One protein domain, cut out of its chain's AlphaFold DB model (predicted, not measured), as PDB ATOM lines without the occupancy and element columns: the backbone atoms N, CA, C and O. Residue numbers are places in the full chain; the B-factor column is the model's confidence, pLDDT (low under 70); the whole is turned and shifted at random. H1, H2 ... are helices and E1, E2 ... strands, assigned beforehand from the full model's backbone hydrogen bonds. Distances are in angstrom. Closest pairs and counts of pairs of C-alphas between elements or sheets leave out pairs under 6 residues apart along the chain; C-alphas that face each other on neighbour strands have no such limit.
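What this domain is: This is residues 13 to 63 of the 201 residues of an uncharacterized protein of Methanosarcinales archaeon (UniProt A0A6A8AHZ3). What shape is this? A strongly twisted sheet of three strands has helix H1 over one face, running along the strands, and the short helix H2 at one end, between the end of E2 and the start of E3. What is it made of? The printed part has 51 residues, in the order H1, E1, E2, H2, E3; the sheet runs E1, E3, E2 and is mixed, and the class is mixed, helices and strands. How large is it? It is compact, with a radius of gyration of the C-alphas of 10.0 A, yet elongated, spanning 29 by 18 by 12 A.

How they stand to each other: How do the strands pair? E3, residues 56 to 62, is parallel to E1, residues 27 to 32, with N 29 and O 57 at 2.8 A. E3 is antiparallel to E2, residues 39 to 44, with N 60 and O 42 at 2.8 A. Where are the helices? H1, residues 14 to 23, is on the sheet over E3, at a height of 7.8 A, along the strands at 11 degrees on the local plane; its closest C-alphas to E1 are Glu 18 and Gln 28, 5.9 A. H2, residues 48 to 54, is on the sheet too, two layers in all, the sheet and its helices; its closest C-alphas to E3 are Ile 51 and Val 57, 6.0 A. H1 and H2 are apart. Are the helix backbones complete? Every O i to N i+4 pair is within hydrogen-bond range in H1 and H2.

Where its parts are: Where does H1 begin? Its C-alpha 14 is at (137.890, 128.292, 170.961), and it is 14.5 A long. Where does E3 end? It ends at C-alpha 62, (139.913, 125.536, 162.407), after 19.7 A; E1 is 16.6 A long, E2 14.8 A and H2 10.0 A.

The domain as a whole: What is farthest apart? The C-alphas of Asp 53 and Asp 63, 29.7 A. Are there cuts, long links or weak places? The printed part has no cut and no long link, and no printed residue is under 70 in pLDDT.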
ATOM      1  N   SER A  13     142.223 130.581 170.599       97.56
ATOM      2  CA  SER A  13     141.595 129.262 170.655       97.56
ATOM      3  C   SER A  13     140.097 129.373 170.975       97.56
ATOM      4  O   SER A  13     139.643 130.367 171.549       97.56
ATOM      5  N   GLN A  14     139.311 128.356 170.618       98.12
ATOM      6  CA  GLN A  14     137.890 128.292 170.961       98.12
ATOM      7  C   GLN A  14     137.681 128.391 172.473       98.12
ATOM      8  O   GLN A  14     136.733 129.045 172.898       98.12
ATOM      9  N   LYS A  15     138.582 127.799 173.272       98.12
ATOM     10  CA  LYS A  15     138.511 127.857 174.733       98.12
ATOM     11  C   LYS A  15     138.766 129.255 175.290       98.12
ATOM     12  O   LYS A  15     137.977 129.732 176.091       98.12
ATOM     13  N   GLU A  16     139.812 129.936 174.829       97.88
ATOM     14  CA  GLU A  16     140.080 131.323 175.244       97.88
ATOM     15  C   GLU A  16     138.944 132.270 174.830       97.88
ATOM     16  O   GLU A  16     138.655 133.242 175.526       97.88
ATOM     17  N   ALA A  17     138.311 132.013 173.681       97.38
ATOM     18  CA  ALA A  17     137.154 132.774 173.227       97.38
ATOM     19  C   ALA A  17     135.917 132.527 174.106       97.38
ATOM     20  O   ALA A  17     135.236 133.485 174.459       97.38
ATOM     21  N   GLU A  18     135.644 131.273 174.476       97.88
ATOM     22  CA  GLU A  18     134.581 130.911 175.423       97.88
ATOM     23  C   GLU A  18     134.767 131.623 176.764       97.88
ATOM     24  O   GLU A  18     133.867 132.329 177.202       97.88
ATOM     25  N   GLU A  19     135.954 131.511 177.366       97.62
ATOM     26  CA  GLU A  19     136.267 132.130 178.661       97.62
ATOM     27  C   GLU A  19     136.093 133.656 178.622       97.62
ATOM     28  O   GLU A  19     135.540 134.245 179.549       97.62
ATOM     29  N   PHE A  20     136.519 134.298 177.528       96.25
ATOM     30  CA  PHE A  20     136.332 135.734 177.328       96.25
ATOM     31  C   PHE A  20     134.847 136.123 177.259       96.25
ATOM     32  O   PHE A  20     134.430 137.072 177.921       96.25
ATOM     33  N   PHE A  21     134.036 135.398 176.485       96.00
ATOM     34  CA  PHE A  21     132.614 135.718 176.340       96.00
ATOM     35  C   PHE A  21     131.788 135.366 177.582       96.00
ATOM     36  O   PHE A  21     130.863 136.108 177.914       96.00
ATOM     37  N   GLU A  22     132.148 134.312 178.317       95.44
ATOM     38  CA  GLU A  22     131.518 133.969 179.598       95.44
ATOM     39  C   GLU A  22     131.666 135.099 180.626       95.44
ATOM     40  O   GLU A  22     130.696 135.428 181.313       95.44
ATOM     41  N   CYS A  23     132.834 135.754 180.697       92.88
ATOM     42  CA  CYS A  23     133.047 136.918 181.568       92.88
ATOM     43  C   CYS A  23     132.110 138.094 181.245       92.88
ATOM     44  O   CYS A  23     131.725 138.841 182.146       92.88
ATOM     45  N   GLU A  24     131.706 138.221 179.984       92.75
ATOM     46  CA  GLU A  24     130.839 139.287 179.478       92.75
ATOM     47  C   GLU A  24     129.354 138.869 179.404       92.75
ATOM     48  O   GLU A  24     128.517 139.626 178.913       92.75
ATOM     49  N   ASN A  25     128.998 137.684 179.921       94.94
ATOM     50  CA  ASN A  25     127.661 137.076 179.818       94.94
ATOM     51  C   ASN A  25     127.157 136.932 178.367       94.94
ATOM     52  O   ASN A  25     125.967 137.109 178.094       94.94
ATOM     53  N   ILE A  26     128.058 136.610 177.440       96.88
ATOM     54  CA  ILE A  26     127.760 136.362 176.026       96.88
ATOM     55  C   ILE A  26     127.904 134.866 175.734       96.88
ATOM     56  O   ILE A  26     128.896 134.237 176.093       96.88
ATOM     57  N   GLU A  27     126.927 134.282 175.042       97.75
ATOM     58  CA  GLU A  27     126.977 132.877 174.630       97.75
ATOM     59  C   GLU A  27     127.829 132.693 173.366       97.75
ATOM     60  O   GLU A  27     127.531 133.265 172.312       97.75
ATOM     61  N   GLN A  28     128.844 131.829 173.429       98.19
ATOM     62  CA  GLN A  28     129.599 131.404 172.251       98.19
ATOM     63  C   GLN A  28     128.951 130.186 171.572       98.19
ATOM     64  O   GLN A  28     128.824 129.114 172.162       98.19
ATOM     65  N   VAL A  29     128.649 130.298 170.278       98.25
ATOM     66  CA  VAL A  29     128.180 129.184 169.441       98.25
ATOM     67  C   VAL A  29     129.305 128.712 168.520       98.25
ATOM     68  O   VAL A  29     129.610 129.345 167.508       98.25
ATOM     69  N   ARG A  30     129.924 127.571 168.851       98.25
ATOM     70  CA  ARG A  30     131.043 127.006 168.074       98.25
ATOM     71  C   ARG A  30     130.579 126.274 166.806       98.25
ATOM     72  O   ARG A  30     129.793 125.318 166.860       98.25
ATOM     73  N   GLU A  31     131.168 126.643 165.675       97.31
ATOM     74  CA  GLU A  31     131.042 126.017 164.355       97.31
ATOM     75  C   GLU A  31     132.401 125.548 163.808       97.31
ATOM     76  O   GLU A  31     133.463 125.928 164.301       97.31
ATOM     77  N   GLY A  32     132.377 124.711 162.766       95.06
ATOM     78  CA  GLY A  32     133.591 124.118 162.203       95.06
ATOM     79  C   GLY A  32     134.232 123.127 163.175       95.06
ATOM     80  O   GLY A  32     133.561 122.208 163.655       95.06
ATOM     81  N   ASN A  33     135.521 123.305 163.466       95.69
ATOM     82  CA  ASN A  33     136.190 122.573 164.536       95.69
ATOM     83  C   ASN A  33     135.792 123.172 165.900       95.69
ATOM     84  O   ASN A  33     136.070 124.335 166.197       95.69
ATOM     85  N   LYS A  34     135.123 122.358 166.724       97.62
ATOM     86  CA  LYS A  34     134.588 122.760 168.033       97.62
ATOM     87  C   LYS A  34     135.532 122.466 169.200       97.62
ATOM     88  O   LYS A  34     135.186 122.810 170.330       97.62
ATOM     89  N   ASN A  35     136.674 121.825 168.946       97.88
ATOM     90  CA  ASN A  35     137.648 121.491 169.980       97.88
ATOM     91  C   ASN A  35     138.187 122.760 170.648       97.88
ATOM     92  O   ASN A  35     138.316 123.797 170.003       97.88
ATOM     93  N   ASP A  36     138.543 122.648 171.923       97.75
ATOM     94  CA  ASP A  36     139.058 123.754 172.736       97.75
ATOM     95  C   ASP A  36     140.303 124.417 172.139       97.75
ATOM     96  O   ASP A  36     140.432 125.637 172.196       97.75
ATOM     97  N   ASP A  37     141.182 123.628 171.520       97.00
ATOM     98  CA  ASP A  37     142.439 124.066 170.910       97.00
ATOM     99  C   ASP A  37     142.292 124.570 169.463       97.00
ATOM    100  O   ASP A  37     143.268 125.039 168.867       97.00
ATOM    101  N   ALA A  38     141.095 124.489 168.876       97.00
ATOM    102  CA  ALA A  38     140.852 124.992 167.531       97.00
ATOM    103  C   ALA A  38     140.982 126.518 167.499       97.00
ATOM    104  O   ALA A  38     140.484 127.213 168.378       97.00
ATOM    105  N   ILE A  39     141.619 127.052 166.462       97.38
ATOM    106  CA  ILE A  39     141.813 128.493 166.299       97.38
ATOM    107  C   ILE A  39     140.555 129.100 165.693       97.38
ATOM    108  O   ILE A  39     140.087 128.642 164.649       97.38
ATOM    109  N   VAL A  40     140.028 130.156 166.306       97.25
ATOM    110  CA  VAL A  40     138.909 130.924 165.756       97.25
ATOM    111  C   VAL A  40     139.389 131.657 164.506       97.25
ATOM    112  O   VAL A  40     140.173 132.602 164.580       97.25
ATOM    113  N   ALA A  41     138.929 131.214 163.343       95.50
ATOM    114  CA  ALA A  41     139.262 131.814 162.057       95.50
ATOM    115  C   ALA A  41     138.250 132.881 161.630       95.50
ATOM    116  O   ALA A  41     138.601 133.807 160.894       95.50
ATOM    117  N   ASP A  42     137.008 132.766 162.105       94.50
ATOM    118  CA  ASP A  42     135.940 133.720 161.836       94.50
ATOM    119  C   ASP A  42     134.984 133.869 163.015       94.50
ATOM    120  O   ASP A  42     134.848 132.948 163.824       94.50
ATOM    121  N   GLN A  43     134.323 135.023 163.102       95.25
ATOM    122  CA  GLN A  43     133.260 135.256 164.073       95.25
ATOM    123  C   GLN A  43     132.144 136.120 163.489       95.25
ATOM    124  O   GLN A  43     132.397 136.967 162.636       95.25
ATOM    125  N   GLU A  44     130.930 135.938 163.995       95.44
ATOM    126  CA  GLU A  44     129.759 136.713 163.591       95.44
ATOM    127  C   GLU A  44     128.760 136.825 164.762       95.44
ATOM    128  O   GLU A  44     128.368 135.790 165.309       95.44
ATOM    129  N   PRO A  45     128.286 138.029 165.131       95.00
ATOM    130  CA  PRO A  45     128.624 139.321 164.532       95.00
ATOM    131  C   PRO A  45     130.064 139.778 164.827       95.00
ATOM    132  O   PRO A  45     130.689 139.362 165.801       95.00
ATOM    133  N   ALA A  46     130.608 140.625 163.948       90.50
ATOM    134  CA  ALA A  46     131.975 141.146 164.068       90.50
ATOM    135  C   ALA A  46     132.077 142.419 164.931       90.50
ATOM    136  O   ALA A  46     133.156 142.744 165.428       90.50
ATOM    137  N   LEU A  47     130.978 143.164 165.083       91.44
ATOM    138  CA  LEU A  47     130.951 144.432 165.812       91.44
ATOM    139  C   LEU A  47     130.589 144.209 167.281       91.44
ATOM    140  O   LEU A  47     129.557 143.609 167.566       91.44
ATOM    141  N   THR A  48     131.377 144.775 168.203       92.75
ATOM    142  CA  THR A  48     131.144 144.679 169.658       92.75
ATOM    143  C   THR A  48     129.707 145.018 170.045       92.75
ATOM    144  O   THR A  48     129.081 144.263 170.776       92.75
ATOM    145  N   MET A  49     129.160 146.120 169.523       92.75
ATOM    146  CA  MET A  49     127.799 146.543 169.869       92.75
ATOM    147  C   MET A  49     126.747 145.520 169.436       92.75
ATOM    148  O   MET A  49     125.826 145.245 170.190       92.75
ATOM    149  N   GLU A  50     126.915 144.894 168.270       94.69
ATOM    150  CA  GLU A  50     125.998 143.840 167.830       94.69
ATOM    151  C   GLU A  50     126.127 142.568 168.667       94.69
ATOM    152  O   GLU A  50     125.128 141.891 168.898       94.69
ATOM    153  N   ILE A  51     127.340 142.227 169.110       95.81
ATOM    154  CA  ILE A  51     127.564 141.077 169.993       95.81
ATOM    155  C   ILE A  51     126.840 141.307 171.325       95.81
ATOM    156  O   ILE A  51     126.093 140.436 171.766       95.81
ATOM    157  N   VAL A  52     127.015 142.490 171.922       93.62
ATOM    158  CA  VAL A  52     126.353 142.881 173.177       93.62
ATOM    159  C   VAL A  52     124.833 142.875 173.018       93.62
ATOM    160  O   VAL A  52     124.139 142.291 173.845       93.62
ATOM    161  N   ASP A  53     124.313 143.462 171.938       94.06
ATOM    162  CA  ASP A  53     122.870 143.534 171.687       94.06
ATOM    163  C   ASP A  53     122.243 142.146 171.471       94.06
ATOM    164  O   ASP A  53     121.110 141.903 171.892       94.06
ATOM    165  N   ARG A  54     122.958 141.222 170.813       95.69
ATOM    166  CA  ARG A  54     122.475 139.850 170.576       95.69
ATOM    167  C   ARG A  54     122.678 138.927 171.775       95.69
ATOM    168  O   ARG A  54     121.961 137.936 171.878       95.69
ATOM    169  N   GLY A  55     123.671 139.196 172.621       96.06
ATOM    170  CA  GLY A  55     124.084 138.313 173.717       96.06
ATOM    171  C   GLY A  55     124.685 136.982 173.252       96.06
ATOM    172  O   GLY A  55     124.881 136.080 174.061       96.06
ATOM    173  N   THR A  56     124.967 136.830 171.955       97.12
ATOM    174  CA  THR A  56     125.544 135.612 171.387       97.12
ATOM    175  C   THR A  56     126.468 135.921 170.217       97.12
ATOM    176  O   THR A  56     126.251 136.866 169.451       97.12
ATOM    177  N   VAL A  57     127.496 135.093 170.064       97.75
ATOM    178  CA  VAL A  57     128.499 135.187 169.008       97.75
ATOM    179  C   VAL A  57     128.826 133.805 168.467       97.75
ATOM    180  O   VAL A  57     129.119 132.861 169.200       97.75
ATOM    181  N   ARG A  58     128.795 133.679 167.148       98.12
ATOM    182  CA  ARG A  58     129.171 132.458 166.446       98.12
ATOM    183  C   ARG A  58     130.656 132.494 166.129       98.12
ATOM    184  O   ARG A  58     131.117 133.485 165.567       98.12
ATOM    185  N   THR A  59     131.391 131.428 166.427       97.94
ATOM    186  CA  THR A  59     132.825 131.305 166.117       97.94
ATOM    187  C   THR A  59     133.089 130.105 165.219       97.94
ATOM    188  O   THR A  59     132.642 128.993 165.495       97.94
ATOM    189  N   VAL A  60     133.856 130.300 164.146       96.75
ATOM    190  CA  VAL A  60     134.274 129.217 163.245       96.75
ATOM    191  C   VAL A  60     135.694 128.800 163.601       96.75
ATOM    192  O   VAL A  60     136.646 129.538 163.343       96.75
ATOM    193  N   GLY A  61     135.837 127.619 164.197       96.56
ATOM    194  CA  GLY A  61     137.134 127.063 164.568       96.56
ATOM    195  C   GLY A  61     137.773 126.262 163.437       96.56
ATOM    196  O   GLY A  61     137.090 125.563 162.682       96.56
ATOM    197  N   VAL A  62     139.099 126.324 163.340       94.81
ATOM    198  CA  VAL A  62     139.913 125.536 162.407       94.81
ATOM    199  C   VAL A  62     141.140 124.969 163.106       94.81
ATOM    200  O   VAL A  62     141.617 125.516 164.098       94.81
ATOM    201  N   ASP A  63     141.700 123.885 162.572       91.19
ATOM    202  CA  ASP A  63     142.989 123.393 163.057       91.19
ATOM    203  C   ASP A  63     144.067 124.464 162.864       91.19
ATOM    204  O   ASP A  63     144.150 125.073 161.796       91.19
TER     205      ASP A  63